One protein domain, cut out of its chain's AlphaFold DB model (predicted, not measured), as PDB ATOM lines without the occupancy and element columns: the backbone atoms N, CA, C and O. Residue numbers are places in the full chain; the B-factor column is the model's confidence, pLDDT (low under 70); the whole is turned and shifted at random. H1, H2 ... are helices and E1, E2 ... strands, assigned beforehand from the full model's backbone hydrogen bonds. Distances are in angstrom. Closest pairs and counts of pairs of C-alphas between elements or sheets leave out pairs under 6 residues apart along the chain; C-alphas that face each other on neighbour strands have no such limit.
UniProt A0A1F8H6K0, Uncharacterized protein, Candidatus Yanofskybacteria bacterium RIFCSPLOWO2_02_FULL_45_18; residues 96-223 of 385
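What this domain is: This is residues 96 to 223 of the 385 residues of an uncharacterized protein of Candidatus Yanofskybacteria bacterium RIFCSPLOWO2_02_FULL_45_18 (UniProt A0A1F8H6K0). Look first for a small three-stranded sheet in the middle, E1, E2 and E3, with helix H1 running along one of its faces and helix H4 crossing the other. Past the end of the sheet where E3 ends, H3 and the short H2 make a second group next to H4, while the short H5 only grazes the sheet. The printed part has 128 residues, with named elements in the order H1 E1 E2 E3 H2 H3 H4 H5; the sheet, in the order E1, E2, E3, is antiparallel. The class is mixed, helices and strands, with 57 residues, under half, in named elements. The whole is compact, with a radius of gyration of the C-alphas of 14.2 A and spans of 40 by 34 by 26 A.

How they stand to each other: Begin at E1, residues 125 to 129, E2, residues 138 to 144, and E3, residues 150 to 157, a meander, each strand the antiparallel neighbour of the one before. In the hairpin of E1 and E2, look at N 127 and O 140, 2.9 A apart and within hydrogen-bond range; in that of E2 and E3, at N 141 and O 154, also 2.9 A. H1, residues 112 to 120, is on the sheet at a height of 10.3 A and runs along the strands, at 5 degrees to E3 on the local plane; its closest C-alphas to E3 are those of Pro 113 and Phe 156, 7.6 A. On the opposite face H4, residues 202 to 210, has a height over the sheet of 8.8 A and runs across the strands, at 76 degrees to E2 on the local plane; the C-alphas of Arg 153 and Ala 208, its closest to E3, are 5.7 A apart. H3, residues 189 to 198, touches H4 at a steep tilt of 48 degrees, opposite ways, closest at the C-alphas of Leu 196 and Gly 202, 4.5 A. H2, residues 176 to 180, touches H3, closest at the C-alphas of Leu 177 and Val 189, 5.9 A. H5, residues 220 to 223, only grazes the sheet. In H1 and H3 every O i to N i+4 pair is within hydrogen-bond range; in H4 4 of 5 are, in H2 0 of 1 with 2 of 2 O i to N i+3 pairs, and H5 is too short for such a pair.

Where its parts are: Find C-alpha 112 at (123.425, 93.192, 100.944), where H1 begins, 12.4 A long. E3 runs 19.8 A from C-alpha 150 at (120.657, 73.373, 100.681); E2 measures 19.2 A, H3 14.4 A. H5 ends at C-alpha 223, (130.868, 82.836, 100.660).

The domain as a whole: The farthest C-alphas, those of Glu 146 and Gly 185, are 43.0 A apart. The printed part has no cut. The long link runs from E3 to H2, 18 residues, and its residues 166 to 167 pair, antiparallel, with 156 to 157 of E3. Confidence is under 70 at residues 145 to 150, 170 to 174, 214 to 219 and 223.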
ATOM      1  N   PHE A  96     112.607  91.318  91.534       85.88
ATOM      2  CA  PHE A  96     111.895  90.810  92.713       85.88
ATOM      3  C   PHE A  96     110.678  91.653  93.136       85.88
ATOM      4  O   PHE A  96     110.048  91.329  94.147       85.88
ATOM      5  N   ALA A  97     110.285  92.678  92.371       86.19
ATOM      6  CA  ALA A  97     109.177  93.576  92.707       86.19
ATOM      7  C   ALA A  97     107.860  92.823  92.948       86.19
ATOM      8  O   ALA A  97     107.166  93.078  93.933       86.19
ATOM      9  N   LEU A  98     107.551  91.824  92.111       77.75
ATOM     10  CA  LEU A  98     106.360  90.973  92.269       77.75
ATOM     11  C   LEU A  98     106.394  90.109  93.540       77.75
ATOM     12  O   LEU A  98     105.353  89.639  93.988       77.75
ATOM     13  N   ARG A  99     107.575  89.915  94.136       78.81
ATOM     14  CA  ARG A  99     107.771  89.217  95.414       78.81
ATOM     15  C   ARG A  99     107.791  90.178  96.610       78.81
ATOM     16  O   ARG A  99     108.142  89.762  97.707       78.81
ATOM     17  N   GLY A 100     107.434  91.451  96.415       83.38
ATOM     18  CA  GLY A 100     107.366  92.455  97.481       83.38
ATOM     19  C   GLY A 100     108.723  93.012  97.919       83.38
ATOM     20  O   GLY A 100     108.820  93.602  98.994       83.38
ATOM     21  N   PHE A 101     109.772  92.838  97.110       89.62
ATOM     22  CA  PHE A 101     111.116  93.335  97.396       89.62
ATOM     23  C   PHE A 101     111.628  94.215  96.251       89.62
ATOM     24  O   PHE A 101     111.542  93.838  95.087       89.62
ATOM     25  N   LEU A 102     112.200  95.373  96.596       92.44
ATOM     26  CA  LEU A 102     112.821  96.305  95.652       92.44
ATOM     27  C   LEU A 102     114.280  96.545  96.045       92.44
ATOM     28  O   LEU A 102     114.551  97.033  97.145       92.44
ATOM     29  N   PHE A 103     115.221  96.262  95.155       93.19
ATOM     30  CA  PHE A 103     116.630  96.579  95.324       93.19
ATOM     31  C   PHE A 103     116.864  98.076  95.526       93.19
ATOM     32  O   PHE A 103     117.634  98.430  96.417       93.19
ATOM     33  N   SER A 104     116.194  98.973  94.795       93.88
ATOM     34  CA  SER A 104     116.334 100.435  94.957       93.88
ATOM     35  C   SER A 104     116.081 100.896  96.393       93.88
ATOM     36  O   SER A 104     116.882 101.643  96.961       93.88
ATOM     37  N   SER A 105     115.025 100.376  97.025       91.69
ATOM     38  CA  SER A 105     114.691 100.647  98.433       91.69
ATOM     39  C   SER A 105     115.667  99.983  99.413       91.69
ATOM     40  O   SER A 105     115.734 100.352 100.584       91.69
ATOM     41  N   ASN A 106     116.466  99.032  98.928       92.94
ATOM     42  CA  ASN A 106     117.462  98.271  99.674       92.94
ATOM     43  C   ASN A 106     118.905  98.608  99.255       92.94
ATOM     44  O   ASN A 106     119.784  97.755  99.312       92.94
ATOM     45  N   ARG A 107     119.165  99.879  98.899       92.31
ATOM     46  CA  ARG A 107     120.482 100.447  98.519       92.31
ATOM     47  C   ARG A 107     121.029 100.019  97.145       92.31
ATOM     48  O   ARG A 107     122.215 100.235  96.877       92.31
ATOM     49  N   GLY A 108     120.189  99.482  96.265       91.81
ATOM     50  CA  GLY A 108     120.544  99.077  94.901       91.81
ATOM     51  C   GLY A 108     121.729  98.110  94.881       91.81
ATOM     52  O   GLY A 108     121.863  97.276  95.771       91.81
ATOM     53  N   LEU A 109     122.653  98.296  93.932       91.31
ATOM     54  CA  LEU A 109     123.889  97.503  93.796       91.31
ATOM     55  C   LEU A 109     124.783  97.478  95.051       91.31
ATOM     56  O   LEU A 109     125.642  96.612  95.180       91.31
ATOM     57  N   LYS A 110     124.606  98.422  95.987       90.19
ATOM     58  CA  LYS A 110     125.374  98.487  97.245       90.19
ATOM     59  C   LYS A 110     124.701  97.744  98.400       90.19
ATOM     60  O   LYS A 110     125.276  97.695  99.488       90.19
ATOM     61  N   GLY A 111     123.484  97.245  98.198       92.06
ATOM     62  CA  GLY A 111     122.717  96.505  99.191       92.06
ATOM     63  C   GLY A 111     123.214  95.082  99.387       92.06
ATOM     64  O   GLY A 111     123.694  94.447  98.452       92.06
ATOM     65  N   ASP A 112     123.035  94.559 100.594       92.88
ATOM     66  CA  ASP A 112     123.425  93.192 100.944       92.88
ATOM     67  C   ASP A 112     122.723  92.130 100.063       92.88
ATOM     68  O   ASP A 112     123.413  91.249  99.545       92.88
ATOM     69  N   PRO A 113     121.405  92.216  99.772       93.19
ATOM     70  CA  PRO A 113     120.764  91.270  98.851       93.19
ATOM     71  C   PRO A 113     121.299  91.364  97.416       93.19
ATOM     72  O   PRO A 113     121.458  90.344  96.748       93.19
ATOM     73  N   ALA A 114     121.616  92.576  96.943       93.06
ATOM     74  CA  ALA A 114     122.194  92.778  95.615       93.06
ATOM     75  C   ALA A 114     123.577  92.128  95.501       93.06
ATOM     76  O   ALA A 114     123.875  91.507  94.491       93.06
ATOM     77  N   GLN A 115     124.396  92.197  96.553       88.88
ATOM     78  CA  GLN A 115     125.695  91.524  96.599       88.88
ATOM     79  C   GLN A 115     125.565  90.003  96.450       88.88
ATOM     80  O   GLN A 115     126.281  89.405  95.647       88.88
ATOM     81  N   VAL A 116     124.620  89.376  97.164       87.75
ATOM     82  CA  VAL A 116     124.345  87.936  96.990       87.75
ATOM     83  C   VAL A 116     123.906  87.648  95.567       87.75
ATOM     84  O   VAL A 116     124.435  86.733  94.946       87.75
ATOM     85  N   TYR A 117     122.978  88.438  95.033       86.62
ATOM     86  CA  TYR A 117     122.468  88.240  93.682       86.62
ATOM     87  C   TYR A 117     123.571  88.368  92.619       86.62
ATOM     88  O   TYR A 117     123.669  87.553  91.706       86.62
ATOM     89  N   LEU A 118     124.470  89.341  92.775       83.81
ATOM     90  CA  LEU A 118     125.607  89.544  91.881       83.81
ATOM     91  C   LEU A 118     126.570  88.348  91.865       83.81
ATOM     92  O   LEU A 118     127.143  88.069  90.812       83.81
ATOM     93  N   TYR A 119     126.728  87.616  92.972       78.88
ATOM     94  CA  TYR A 119     127.568  86.412  93.028       78.88
ATOM     95  C   TYR A 119     126.832  85.131  92.640       78.88
ATOM     96  O   TYR A 119     127.342  84.347  91.836       78.88
ATOM     97  N   TYR A 120     125.626  84.934  93.155       77.25
ATOM     98  CA  TYR A 120     124.929  83.650  93.106       77.25
ATOM     99  C   TYR A 120     123.746  83.622  92.134       77.25
ATOM    100  O   TYR A 120     123.274  82.543  91.788       77.25
ATOM    101  N   GLY A 121     123.318  84.777  91.624       82.44
ATOM    102  CA  GLY A 121     122.154  84.905  90.752       82.44
ATOM    103  C   GLY A 121     120.845  84.709  91.510       82.44
ATOM    104  O   GLY A 121     120.741  85.027  92.692       82.44
ATOM    105  N   SER A 122     119.829  84.196  90.818       82.31
ATOM    106  CA  SER A 122     118.518  83.952  91.416       82.31
ATOM    107  C   SER A 122     118.554  82.777  92.404       82.31
ATOM    108  O   SER A 122     119.030  81.698  92.045       82.31
ATOM    109  N   PRO A 123     118.013  82.939  93.624       86.19
ATOM    110  CA  PRO A 123     117.883  81.846  94.578       86.19
ATOM    111  C   PRO A 123     116.823  80.834  94.136       86.19
ATOM    112  O   PRO A 123     115.848  81.180  93.462       86.19
ATOM    113  N   THR A 124     116.978  79.588  94.586       84.19
ATOM    114  CA  THR A 124     116.003  78.507  94.383       84.19
ATOM    115  C   THR A 124     114.673  78.839  95.050       84.19
ATOM    116  O   THR A 124     113.611  78.636  94.466       84.19
ATOM    117  N   SER A 125     114.726  79.379  96.269       84.19
ATOM    118  CA  SER A 125     113.543  79.796  97.017       84.19
ATOM    119  C   SER A 125     113.772  81.131  97.715       84.19
ATOM    120  O   SER A 125     114.879  81.435  98.162       84.19
ATOM    121  N   VAL A 126     112.702  81.921  97.799       90.31
ATOM    122  CA  VAL A 126     112.650  83.164  98.571       90.31
ATOM    123  C   VAL A 126     111.481  83.071  99.531       90.31
ATOM    124  O   VAL A 126     110.334  82.991  99.096       90.31
ATOM    125  N   THR A 127     111.772  83.143 100.822       91.50
ATOM    126  CA  THR A 127     110.770  83.319 101.873       91.50
ATOM    127  C   THR A 127     110.816  84.769 102.325       91.50
ATOM    128  O   THR A 127     111.885  85.276 102.665       91.50
ATOM    129  N   LEU A 128     109.668  85.440 102.334       93.88
ATOM    130  CA  LEU A 128     109.534  86.808 102.820       93.88
ATOM    131  C   LEU A 128     108.502  86.836 103.950       93.88
ATOM    132  O   LEU A 128     107.306  86.696 103.712       93.88
ATOM    133  N   LEU A 129     108.979  87.024 105.177       93.75
ATOM    134  CA  LEU A 129     108.160  87.146 106.376       93.75
ATOM    135  C   LEU A 129     108.087  88.614 106.780       93.75
ATOM    136  O   LEU A 129     109.000  89.156 107.400       93.75
ATOM    137  N   ILE A 130     106.984  89.258 106.420       91.19
ATOM    138  CA  ILE A 130     106.697  90.655 106.759       91.19
ATOM    139  C   ILE A 130     105.573  90.733 107.784       91.19
ATOM    140  O   ILE A 130     104.755  89.824 107.889       91.19
ATOM    141  N   ASN A 131     105.504  91.852 108.506       86.69
ATOM    142  CA  ASN A 131     104.396  92.152 109.424       86.69
ATOM    143  C   ASN A 131     104.204  91.149 110.578       86.69
ATOM    144  O   ASN A 131     103.107  91.073 111.129       86.69
ATOM    145  N   GLY A 132     105.260  90.434 110.983       89.75
ATOM    146  CA  GLY A 132     105.243  89.648 112.219       89.75
ATOM    147  C   GLY A 132     104.907  90.522 113.428       89.75
ATOM    148  O   GLY A 132     105.264  91.704 113.474       89.75
ATOM    149  N   ARG A 133     104.200  89.971 114.415       93.62
ATOM    150  CA  ARG A 133     103.869  90.695 115.650       93.62
ATOM    151  C   ARG A 133     105.102  90.839 116.529       93.62
ATOM    152  O   ARG A 133     105.402  91.946 116.974       93.62
ATOM    153  N   SER A 134     105.801  89.731 116.745       93.19
ATOM    154  CA  SER A 134     106.956  89.615 117.630       93.19
ATOM    155  C   SER A 134     108.292  89.759 116.908       93.19
ATOM    156  O   SER A 134     109.265  90.128 117.563       93.19
ATOM    157  N   TYR A 135     108.344  89.548 115.586       93.69
ATOM    158  CA  TYR A 135     109.579  89.598 114.797       93.69
ATOM    159  C   TYR A 135     109.639  90.736 113.753       93.69
ATOM    160  O   TYR A 135     108.623  91.241 113.264       93.69
ATOM    161  N   VAL A 136     110.853  91.178 113.420       94.06
ATOM    162  CA  VAL A 136     111.139  92.154 112.346       94.06
ATOM    163  C   VAL A 136     111.002  91.543 110.954       94.06
ATOM    164  O   VAL A 136     111.096  90.337 110.802       94.06
ATOM    165  N   ASP A 137     110.840  92.356 109.909       94.62
ATOM    166  CA  ASP A 137     110.754  91.820 108.545       94.62
ATOM    167  C   ASP A 137     112.007  90.993 108.193       94.62
ATOM    168  O   ASP A 137     113.138  91.483 108.299       94.62
ATOM    169  N   ILE A 138     111.791  89.757 107.747       95.50
ATOM    170  CA  ILE A 138     112.821  88.763 107.437       95.50
ATOM    171  C   ILE A 138     112.676  88.325 105.983       95.50
ATOM    172  O   ILE A 138     111.575  88.069 105.498       95.50
ATOM    173  N   MET A 139     113.802  88.198 105.293       95.75
ATOM    174  CA  MET A 139     113.879  87.623 103.960       95.75
ATOM    175  C   MET A 139     114.939  86.528 103.957       95.75
ATOM    176  O   MET A 139     116.075  86.764 104.355       95.75
ATOM    177  N   LEU A 140     114.585  85.337 103.500       95.00
ATOM    178  CA  LEU A 140     115.488  84.201 103.402       95.00
ATOM    179  C   LEU A 140     115.607  83.776 101.945       95.00
ATOM    180  O   LEU A 140     114.602  83.513 101.284       95.00
ATOM    181  N   TRP A 141     116.838  83.709 101.453       93.56
ATOM    182  CA  TRP A 141     117.167  83.178 100.138       93.56
ATOM    183  C   TRP A 141     117.868  81.836 100.299       93.56
ATOM    184  O   TRP A 141     118.918  81.752 100.940       93.56
ATOM    185  N   ILE A 142     117.293  80.797  99.701       87.81
ATOM    186  CA  ILE A 142     117.841  79.441  99.721       87.81
ATOM    187  C   ILE A 142     118.374  79.121  98.335       87.81
ATOM    188  O   ILE A 142     117.660  79.241  97.337       87.81
ATOM    189  N   TYR A 143     119.624  78.679  98.293       83.38
ATOM    190  CA  TYR A 143     120.252  78.097  97.119       83.38
ATOM    191  C   TYR A 143     120.399  76.612  97.386       83.38
ATOM    192  O   TYR A 143     121.207  76.211  98.222       83.38
ATOM    193  N   ALA A 144     119.609  75.805  96.693       74.69
ATOM    194  CA  ALA A 144     119.727  74.362  96.740       74.69
ATOM    195  C   ALA A 144     120.502  73.852  95.523       74.69
ATOM    196  O   ALA A 144     120.578  74.509  94.481       74.69
ATOM    197  N   ASP A 145     121.113  72.684  95.661       67.31
ATOM    198  CA  ASP A 145     121.560  71.923  94.507       67.31
ATOM    199  C   ASP A 145     120.410  71.146  93.860       67.31
ATOM    200  O   ASP A 145     119.254  71.222  94.268       67.31
ATOM    201  N   GLU A 146     120.731  70.394  92.818       56.94
ATOM    202  CA  GLU A 146     119.753  69.621  92.056       56.94
ATOM    203  C   GLU A 146     119.089  68.495  92.853       56.94
ATOM    204  O   GLU A 146     118.017  68.029  92.473       56.94
ATOM    205  N   ASN A 147     119.706  68.051  93.953       57.81
ATOM    206  CA  ASN A 147     119.122  67.072  94.866       57.81
ATOM    207  C   ASN A 147     118.199  67.740  95.894       57.81
ATOM    208  O   ASN A 147     117.727  67.072  96.813       57.81
ATOM    209  N   ASN A 148     117.962  69.048  95.756       61.00
ATOM    210  CA  ASN A 148     117.328  69.907  96.745       61.00
ATOM    211  C   ASN A 148     118.087  69.962  98.082       61.00
ATOM    212  O   ASN A 148     117.488  70.307  99.099       61.00
ATOM    213  N   LEU A 149     119.391  69.650  98.095       66.06
ATOM    214  CA  LEU A 149     120.213  69.851  99.286       66.06
ATOM    215  C   LEU A 149     120.620  71.321  99.369       66.06
ATOM    216  O   LEU A 149     121.073  71.909  98.382       66.06
ATOM    217  N   GLU A 150     120.471  71.935 100.537       69.00
ATOM    218  CA  GLU A 150     120.657  73.373 100.681       69.00
ATOM    219  C   GLU A 150     122.148  73.721 100.733       69.00
ATOM    220  O   GLU A 150     122.856  73.508 101.721       69.00
ATOM    221  N   LYS A 151     122.639  74.292  99.630       71.56
ATOM    222  CA  LYS A 151     124.012  74.783  99.507       71.56
ATOM    223  C   LYS A 151     124.234  76.012 100.369       71.56
ATOM    224  O   LYS A 151     125.223  76.048 101.095       71.56
ATOM    225  N   PHE A 152     123.349  77.001 100.289       82.00
ATOM    226  CA  PHE A 152     123.489  78.258 101.023       82.00
ATOM    227  C   PHE A 152     122.137  78.784 101.494       82.00
ATOM    228  O   PHE A 152     121.161  78.769 100.742       82.00
ATOM    229  N   ARG A 153     122.119  79.328 102.711       86.94
ATOM    230  CA  ARG A 153     120.977  80.018 103.313       86.94
ATOM    231  C   ARG A 153     121.386  81.452 103.636       86.94
ATOM    232  O   ARG A 153     122.056  81.708 104.632       86.94
ATOM    233  N   PHE A 154     120.999  82.402 102.793       92.19
ATOM    234  CA  PHE A 154     121.251  83.819 103.048       92.19
ATOM    235  C   PHE A 154     120.042  84.435 103.738       92.19
ATOM    236  O   PHE A 154     119.005  84.672 103.116       92.19
ATOM    237  N   LEU A 155     120.185  84.674 105.039       93.06
ATOM    238  CA  LEU A 155     119.175  85.341 105.842       93.06
ATOM    239  C   LEU A 155     119.434  86.851 105.860       93.06
ATOM    240  O   LEU A 155     120.540  87.309 106.156       93.06
ATOM    241  N   PHE A 156     118.392  87.618 105.577       94.62
ATOM    242  CA  PHE A 156     118.365  89.067 105.665       94.62
ATOM    243  C   PHE A 156     117.242  89.509 106.591       94.62
ATOM    244  O   PHE A 156     116.193  88.871 106.672       94.62
ATOM    245  N   TYR A 157     117.434  90.640 107.258       93.69
ATOM    246  CA  TYR A 157     116.432  91.197 108.157       93.69
ATOM    247  C   TYR A 157     116.480  92.725 108.154       93.69
ATOM    248  O   TYR A 157     117.518  93.326 107.857       93.69
ATOM    249  N   LYS A 158     115.355  93.365 108.478       91.81
ATOM    250  CA  LYS A 158     115.324  94.800 108.778       91.81
ATOM    251  C   LYS A 158     115.631  95.005 110.255       91.81
ATOM    252  O   LYS A 158     114.748  94.912 111.103       91.81
ATOM    253  N   ARG A 159     116.898  95.285 110.563       81.38
ATOM    254  CA  ARG A 159     117.323  95.640 111.923       81.38
ATOM    255  C   ARG A 159     116.534  96.854 112.427       81.38
ATOM    256  O   ARG A 159     116.184  97.728 111.634       81.38
ATOM    257  N   HIS A 160     116.321  96.946 113.740       72.38
ATOM    258  CA  HIS A 160     115.727  98.123 114.381       72.38
ATOM    259  C   HIS A 160     116.284  99.432 113.795       72.38
ATOM    260  O   HIS A 160     117.498  99.637 113.759       72.38
ATOM    261  N   ASN A 161     115.383 100.315 113.359       70.12
ATOM    262  CA  ASN A 161     115.679 101.625 112.761       70.12
ATOM    263  C   ASN A 161     116.277 101.617 111.339       70.12
ATOM    264  O   ASN A 161     116.606 102.689 110.830       70.12
ATOM    265  N   LEU A 162     116.398 100.463 110.672       77.81
ATOM    266  CA  LEU A 162     116.763 100.389 109.255       77.81
ATOM    267  C   LEU A 162     115.532 100.127 108.386       77.81
ATOM    268  O   LEU A 162     114.700  99.274 108.685       77.81
ATOM    269  N   SER A 163     115.435 100.847 107.269       83.38
ATOM    270  CA  SER A 163     114.396 100.620 106.260       83.38
ATOM    271  C   SER A 163     114.753  99.494 105.287       83.38
ATOM    272  O   SER A 163     113.860  98.916 104.667       83.38
ATOM    273  N   ASN A 164     116.044  99.176 105.160       91.50
ATOM    274  CA  ASN A 164     116.560  98.188 104.227       91.50
ATOM    275  C   ASN A 164     116.914  96.859 104.908       91.50
ATOM    276  O   ASN A 164     117.379  96.823 106.047       91.50
ATOM    277  N   PHE A 165     116.767  95.775 104.154       93.88
ATOM    278  CA  PHE A 165     117.308  94.465 104.473       93.88
ATOM    279  C   PHE A 165     118.837  94.519 104.508       93.88
ATOM    280  O   PHE A 165     119.484  95.100 103.629       93.88
ATOM    281  N   VAL A 166     119.404  93.909 105.543       91.75
ATOM    282  CA  VAL A 166     120.842  93.685 105.716       91.75
ATOM    283  C   VAL A 166     121.085  92.218 106.035       91.75
ATOM    284  O   VAL A 166     120.177  91.538 106.516       91.75
ATOM    285  N   PHE A 167     122.296  91.728 105.781       90.00
ATOM    286  CA  PHE A 167     122.689  90.381 106.174       90.00
ATOM    287  C   PHE A 167     122.461  90.167 107.662       90.00
ATOM    288  O   PHE A 167     122.860  90.979 108.504       90.00
ATOM    289  N   PHE A 168     121.876  89.022 107.983       84.75
ATOM    290  CA  PHE A 168     121.830  88.549 109.345       84.75
ATOM    291  C   PHE A 168     123.225  88.083 109.766       84.75
ATOM    292  O   PHE A 168     123.739  87.068 109.299       84.75
ATOM    293  N   ARG A 169     123.847  88.855 110.657       79.12
ATOM    294  CA  ARG A 169     125.041  88.460 111.404       79.12
ATOM    295  C   ARG A 169     124.648  88.483 112.879       79.12
ATOM    296  O   ARG A 169     124.378  89.584 113.367       79.12
ATOM    297  N   PRO A 170     124.561  87.328 113.562       65.50
ATOM    298  CA  PRO A 170     124.111  87.299 114.946       65.50
ATOM    299  C   PRO A 170     125.067  88.121 115.809       65.50
ATOM    300  O   PRO A 170     126.279  87.897 115.798       65.50
ATOM    301  N   PHE A 171     124.522  89.102 116.523       61.03
ATOM    302  CA  PHE A 171     125.266  89.915 117.479       61.03
ATOM    303  C   PHE A 171     125.192  89.299 118.877       61.03
ATOM    304  O   PHE A 171     126.158  89.354 119.641       61.03
ATOM    305  N   SER A 172     124.052  88.687 119.206       58.31
ATOM    306  CA  SER A 172     123.848  88.035 120.493       58.31
ATOM    307  C   SER A 172     124.480  86.645 120.549       58.31
ATOM    308  O   SER A 172     124.206  85.773 119.728       58.31
ATOM    309  N   ILE A 173     125.284  86.419 121.590       54.44
ATOM    310  CA  ILE A 173     125.914  85.125 121.881       54.44
ATOM    311  C   ILE A 173     124.898  84.149 122.510       54.44
ATOM    312  O   ILE A 173     125.090  82.938 122.446       54.44
ATOM    313  N   SER A 174     123.818  84.651 123.126       60.97
ATOM    314  CA  SER A 174     122.854  83.814 123.857       60.97
ATOM    315  C   SER A 174     121.828  83.144 122.946       60.97
ATOM    316  O   SER A 174     121.537  81.962 123.113       60.97
ATOM    317  N   SER A 175     121.267  83.885 121.989       74.44
ATOM    318  CA  SER A 175     120.390  83.345 120.953       74.44
ATOM    319  C   SER A 175     120.289  84.324 119.785       74.44
ATOM    320  O   SER A 175     120.021  85.507 120.019       74.44
ATOM    321  N   PRO A 176     120.416  83.854 118.532       76.25
ATOM    322  CA  PRO A 176     120.271  84.706 117.353       76.25
ATOM    323  C   PRO A 176     118.839  85.253 117.193       76.25
ATOM    324  O   PRO A 176     118.627  86.252 116.516       76.25
ATOM    325  N   LEU A 177     117.848  84.655 117.865       83.94
ATOM    326  CA  LEU A 177     116.461  85.128 117.856       83.94
ATOM    327  C   LEU A 177     116.278  86.484 118.548       83.94
ATOM    328  O   LEU A 177     115.318  87.185 118.240       83.94
ATOM    329  N   TYR A 178     117.182  86.877 119.454       81.62
ATOM    330  CA  TYR A 178     117.125  88.200 120.086       81.62
ATOM    331  C   TYR A 178     117.198  89.326 119.056       81.62
ATOM    332  O   TYR A 178     116.452  90.294 119.158       81.62
ATOM    333  N   ASP A 179     118.044  89.164 118.038       84.12
ATOM    334  CA  ASP A 179     118.245  90.163 116.987       84.12
ATOM    335  C   ASP A 179     117.035  90.271 116.035       84.12
ATOM    336  O   ASP A 179     116.967  91.192 115.219       84.12
ATOM    337  N   LEU A 180     116.078  89.338 116.132       90.50
ATOM    338  CA  LEU A 180     114.854  89.326 115.336       90.50
ATOM    339  C   LEU A 180     113.648  89.925 116.061       90.50
ATOM    340  O   LEU A 180     112.616  90.104 115.419       90.50
ATOM    341  N   ILE A 181     113.742  90.234 117.359       90.19
ATOM    342  CA  ILE A 181     112.628  90.805 118.127       90.19
ATOM    343  C   ILE A 181     112.203  92.135 117.494       90.19
ATOM    344  O   ILE A 181     113.033  92.974 117.188       90.19
ATOM    345  N   ARG A 182     110.901  92.359 117.295       90.62
ATOM    346  CA  ARG A 182     110.380  93.578 116.655       90.62
ATOM    347  C   ARG A 182     110.464  94.805 117.552       90.62
ATOM    348  O   ARG A 182     110.862  95.880 117.105       90.62
ATOM    349  N   VAL A 183     110.057  94.643 118.807       88.44
ATOM    350  CA  VAL A 183     110.038  95.703 119.820       88.44
ATOM    351  C   VAL A 183     110.703  95.165 121.079       88.44
ATOM    352  O   VAL A 183     110.178  94.254 121.723       88.44
ATOM    353  N   GLU A 184     111.872  95.715 121.410       83.31
ATOM    354  CA  GLU A 184     112.628  95.320 122.600       83.31
ATOM    355  C   GLU A 184     111.782  95.489 123.871       83.31
ATOM    356  O   GLU A 184     111.087  96.488 124.055       83.31
ATOM    357  N   GLY A 185     111.819  94.485 124.749       84.12
ATOM    358  CA  GLY A 185     111.076  94.479 126.014       84.12
ATOM    359  C   GLY A 185     109.578  94.170 125.899       84.12
ATOM    360  O   GLY A 185     108.957  93.905 126.926       84.12
ATOM    361  N   GLN A 186     108.998  94.154 124.692       91.06
ATOM    362  CA  GLN A 186     107.590  93.788 124.483       91.06
ATOM    363  C   GLN A 186     107.394  92.284 124.257       91.06
ATOM    364  O   GLN A 186     106.383  91.732 124.681       91.06
ATOM    365  N   TYR A 187     108.348  91.634 123.589       92.00
ATOM    366  CA  TYR A 187     108.281  90.217 123.240       92.00
ATOM    367  C   TYR A 187     109.501  89.469 123.766       92.00
ATOM    368  O   TYR A 187     110.606  90.014 123.841       92.00
ATOM    369  N   SER A 188     109.298  88.208 124.121       90.12
ATOM    370  CA  SER A 188     110.368  87.283 124.471       90.12
ATOM    371  C   SER A 188     110.900  86.559 123.230       90.12
ATOM    372  O   SER A 188     110.244  86.476 122.192       90.12
ATOM    373  N   VAL A 189     112.082  85.950 123.355       84.81
ATOM    374  CA  VAL A 189     112.621  85.027 122.338       84.81
ATOM    375  C   VAL A 189     111.663  83.862 122.064       84.81
ATOM    376  O   VAL A 189     111.607  83.359 120.944       84.81
ATOM    377  N   GLN A 190     110.896  83.450 123.075       85.19
ATOM    378  CA  GLN A 190     109.930  82.368 122.952       85.19
ATOM    379  C   GLN A 190     108.747  82.766 122.057       85.19
ATOM    380  O   GLN A 190     108.305  81.956 121.245       85.19
ATOM    381  N   ASP A 191     108.279  84.013 122.165       90.56
ATOM    382  CA  ASP A 191     107.208  84.541 121.312       90.56
ATOM    383  C   ASP A 191     107.650  84.571 119.844       90.56
ATOM    384  O   ASP A 191     106.926  84.089 118.975       90.56
ATOM    385  N   VAL A 192     108.881  85.039 119.589       90.31
ATOM    386  CA  VAL A 192     109.501  85.030 118.252       90.31
ATOM    387  C   VAL A 192     109.615  83.614 117.701       90.31
ATOM    388  O   VAL A 192     109.250  83.369 116.554       90.31
ATOM    389  N   TYR A 193     110.104  82.671 118.507       84.25
ATOM    390  CA  TYR A 193     110.258  81.279 118.092       84.25
ATOM    391  C   TYR A 193     108.922  80.647 117.687       84.25
ATOM    392  O   TYR A 193     108.837  80.041 116.620       84.25
ATOM    393  N   TYR A 194     107.882  80.796 118.514       86.00
ATOM    394  CA  TYR A 194     106.574  80.208 118.226       86.00
ATOM    395  C   TYR A 194     105.878  80.881 117.046       86.00
ATOM    396  O   TYR A 194     105.339  80.178 116.198       86.00
ATOM    397  N   GLU A 195     105.947  82.210 116.928       93.12
ATOM    398  CA  GLU A 195     105.362  82.889 115.770       93.12
ATOM    399  C   GLU A 195     106.066  82.485 114.465       93.12
ATOM    400  O   GLU A 195     105.397  82.248 113.461       93.12
ATOM    401  N   LEU A 196     107.398  82.335 114.468       86.75
ATOM    402  CA  LEU A 196     108.129  81.800 113.312       86.75
ATOM    403  C   LEU A 196     107.743  80.346 113.018       86.75
ATOM    404  O   LEU A 196     107.593  79.985 111.857       86.75
ATOM    405  N   LEU A 197     107.555  79.506 114.036       84.50
ATOM    406  CA  LEU A 197     107.164  78.109 113.840       84.50
ATOM    407  C   LEU A 197     105.782  77.972 113.175       84.50
ATOM    408  O   LEU A 197     105.575  77.046 112.390       84.50
ATOM    409  N   GLU A 198     104.865  78.891 113.484       84.56
ATOM    410  CA  GLU A 198     103.513  78.961 112.911       84.56
ATOM    411  C   GLU A 198     103.463  79.673 111.548       84.56
ATOM    412  O   GLU A 198     102.496  79.513 110.802       84.56
ATOM    413  N   SER A 199     104.489  80.457 111.212       88.06
ATOM    414  CA  SER A 199     104.560  81.211 109.960       88.06
ATOM    415  C   SER A 199     104.976  80.330 108.781       88.06
ATOM    416  O   SER A 199     105.874  79.493 108.892       88.06
ATOM    417  N   ASP A 200     104.383  80.572 107.609       85.75
ATOM    418  CA  ASP A 200     104.747  79.866 106.377       85.75
ATOM    419  C   ASP A 200     106.218  80.128 105.999       85.75
ATOM    420  O   ASP A 200     106.632  81.263 105.769       85.75
ATOM    421  N   GLY A 201     107.034  79.073 105.985       85.19
ATOM    422  CA  GLY A 201     108.481  79.151 105.767       85.19
ATOM    423  C   GLY A 201     109.314  79.587 106.981       85.19
ATOM    424  O   GLY A 201     110.541  79.640 106.884       85.19
ATOM    425  N   GLY A 202     108.715  79.840 108.148       82.38
ATOM    426  CA  GLY A 202     109.476  80.242 109.336       82.38
ATOM    427  C   GLY A 202     110.330  79.119 109.942       82.38
ATOM    428  O   GLY A 202     111.388  79.396 110.506       82.38
ATOM    429  N   GLN A 203     109.995  77.847 109.697       81.00
ATOM    430  CA  GLN A 203     110.891  76.715 109.989       81.00
ATOM    431  C   GLN A 203     112.234  76.829 109.248       81.00
ATOM    432  O   GLN A 203     113.285  76.548 109.825       81.00
ATOM    433  N   MET A 204     112.219  77.308 107.999       82.44
ATOM    434  CA  MET A 204     113.440  77.510 107.213       82.44
ATOM    435  C   MET A 204     114.279  78.664 107.756       82.44
ATOM    436  O   MET A 204     115.506  78.595 107.743       82.44
ATOM    437  N   VAL A 205     113.629  79.704 108.286       87.62
ATOM    438  CA  VAL A 205     114.312  80.796 108.990       87.62
ATOM    439  C   VAL A 205     115.005  80.265 110.240       87.62
ATOM    440  O   VAL A 205     116.193  80.518 110.421       87.62
ATOM    441  N   LEU A 206     114.307  79.480 111.066       79.62
ATOM    442  CA  LEU A 206     114.892  78.872 112.265       79.62
ATOM    443  C   LEU A 206     116.112  78.002 111.931       79.62
ATOM    444  O   LEU A 206     117.117  78.060 112.638       79.62
ATOM    445  N   LEU A 207     116.057  77.250 110.831       77.38
ATOM    446  CA  LEU A 207     117.171  76.424 110.373       77.38
ATOM    447  C   LEU A 207     118.350  77.260 109.839       77.38
ATOM    448  O   LEU A 207     119.506  76.961 110.146       77.38
ATOM    449  N   ALA A 208     118.073  78.354 109.123       83.25
ATOM    450  CA  ALA A 208     119.091  79.295 108.646       83.25
ATOM    451  C   ALA A 208     119.822  80.031 109.786       83.25
ATOM    452  O   ALA A 208     120.984  80.404 109.632       83.25
ATOM    453  N   LEU A 209     119.173  80.216 110.943       78.00
ATOM    454  CA  LEU A 209     119.820  80.761 112.144       78.00
ATOM    455  C   LEU A 209     120.814  79.779 112.779       78.00
ATOM    456  O   LEU A 209     121.726  80.205 113.486       78.00
ATOM    457  N   GLN A 210     120.631  78.475 112.559       73.19
ATOM    458  CA  GLN A 210     121.479  77.423 113.123       73.19
ATOM    459  C   GLN A 210     122.642  77.060 112.203       73.19
ATOM    460  O   GLN A 210     123.754  76.816 112.670       73.19
ATOM    461  N   SER A 211     122.387  77.005 110.897       71.88
ATOM    462  CA  SER A 211     123.361  76.566 109.904       71.88
ATOM    463  C   SER A 211     123.236  77.381 108.624       71.88
ATOM    464  O   SER A 211     122.140  77.604 108.126       71.88
ATOM    465  N   PHE A 212     124.369  77.822 108.079       73.56
ATOM    466  CA  PHE A 212     124.411  78.536 106.800       73.56
ATOM    467  C   PHE A 212     124.332  77.585 105.592       73.56
ATOM    468  O   PHE A 212     123.846  77.962 104.528       73.56
ATOM    469  N   SER A 213     124.834  76.361 105.748       72.25
ATOM    470  CA  SER A 213     124.975  75.373 104.682       72.25
ATOM    471  C   SER A 213     124.849  73.969 105.256       72.25
ATOM    472  O   SER A 213     125.342  73.718 106.359       72.25
ATOM    473  N   ASP A 214     124.276  73.052 104.478       63.66
ATOM    474  CA  ASP A 214     124.298  71.619 104.801       63.66
ATOM    475  C   ASP A 214     125.684  71.000 104.532       63.66
ATOM    476  O   ASP A 214     125.992  69.889 104.969       63.66
ATOM    477  N   TYR A 215     126.558  71.730 103.834       59.38
ATOM    478  CA  TYR A 215     127.937  71.339 103.590       59.38
ATOM    479  C   TYR A 215     128.844  71.839 104.719       59.38
ATOM    480  O   TYR A 215     129.100  73.037 104.868       59.38
ATOM    481  N   GLY A 216     129.389  70.901 105.496       51.44
ATOM    482  CA  GLY A 216     130.341  71.211 106.562       51.44
ATOM    483  C   GLY A 216     131.579  71.971 106.059       51.44
ATOM    484  O   GLY A 216     132.126  71.668 104.999       51.44
ATOM    485  N   GLY A 217     132.038  72.952 106.842       55.16
ATOM    486  CA  GLY A 217     133.255  73.728 106.564       55.16
ATOM    487  C   GLY A 217     133.062  74.968 105.687       55.16
ATOM    488  O   GLY A 217     134.014  75.724 105.516       55.16
ATOM    489  N   ILE A 218     131.852  75.214 105.177       62.91
ATOM    490  CA  ILE A 218     131.508  76.453 104.474       62.91
ATOM    491  C   ILE A 218     130.897  77.442 105.470       62.91
ATOM    492  O   ILE A 218     129.901  77.136 106.124       62.91
ATOM    493  N   ASN A 219     131.471  78.641 105.573       67.38
ATOM    494  CA  ASN A 219     130.916  79.733 106.374       67.38
ATOM    495  C   ASN A 219     130.503  80.922 105.491       67.38
ATOM    496  O   ASN A 219     130.937  81.053 104.345       67.38
ATOM    497  N   LEU A 220     129.656  81.790 106.050       75.50
ATOM    498  CA  LEU A 220     129.114  82.961 105.360       75.50
ATOM    499  C   LEU A 220     130.210  83.925 104.881       75.50
ATOM    500  O   LEU A 220     130.139  84.427 103.767       75.50
ATOM    501  N   GLU A 221     131.234  84.183 105.694       77.56
ATOM    502  CA  GLU A 221     132.270  85.166 105.355       77.56
ATOM    503  C   GLU A 221     133.138  84.714 104.172       77.56
ATOM    504  O   GLU A 221     133.568  85.540 103.371       77.56
ATOM    505  N   ASP A 222     133.362  83.408 104.013       70.69
ATOM    506  CA  ASP A 222     134.035  82.861 102.836       70.69
ATOM    507  C   ASP A 222     133.150  82.921 101.588       70.69
ATOM    508  O   ASP A 222     133.644  83.237 100.506       70.69
ATOM    509  N   ALA A 223     131.842  82.701 101.741       69.75
ATOM    510  CA  ALA A 223     130.868  82.836 100.660       69.75
ATOM    511  C   ALA A 223     130.753  84.293 100.158       69.75
ATOM    512  O   ALA A 223     130.586  84.548  98.970       69.75
TER     513      ALA A 223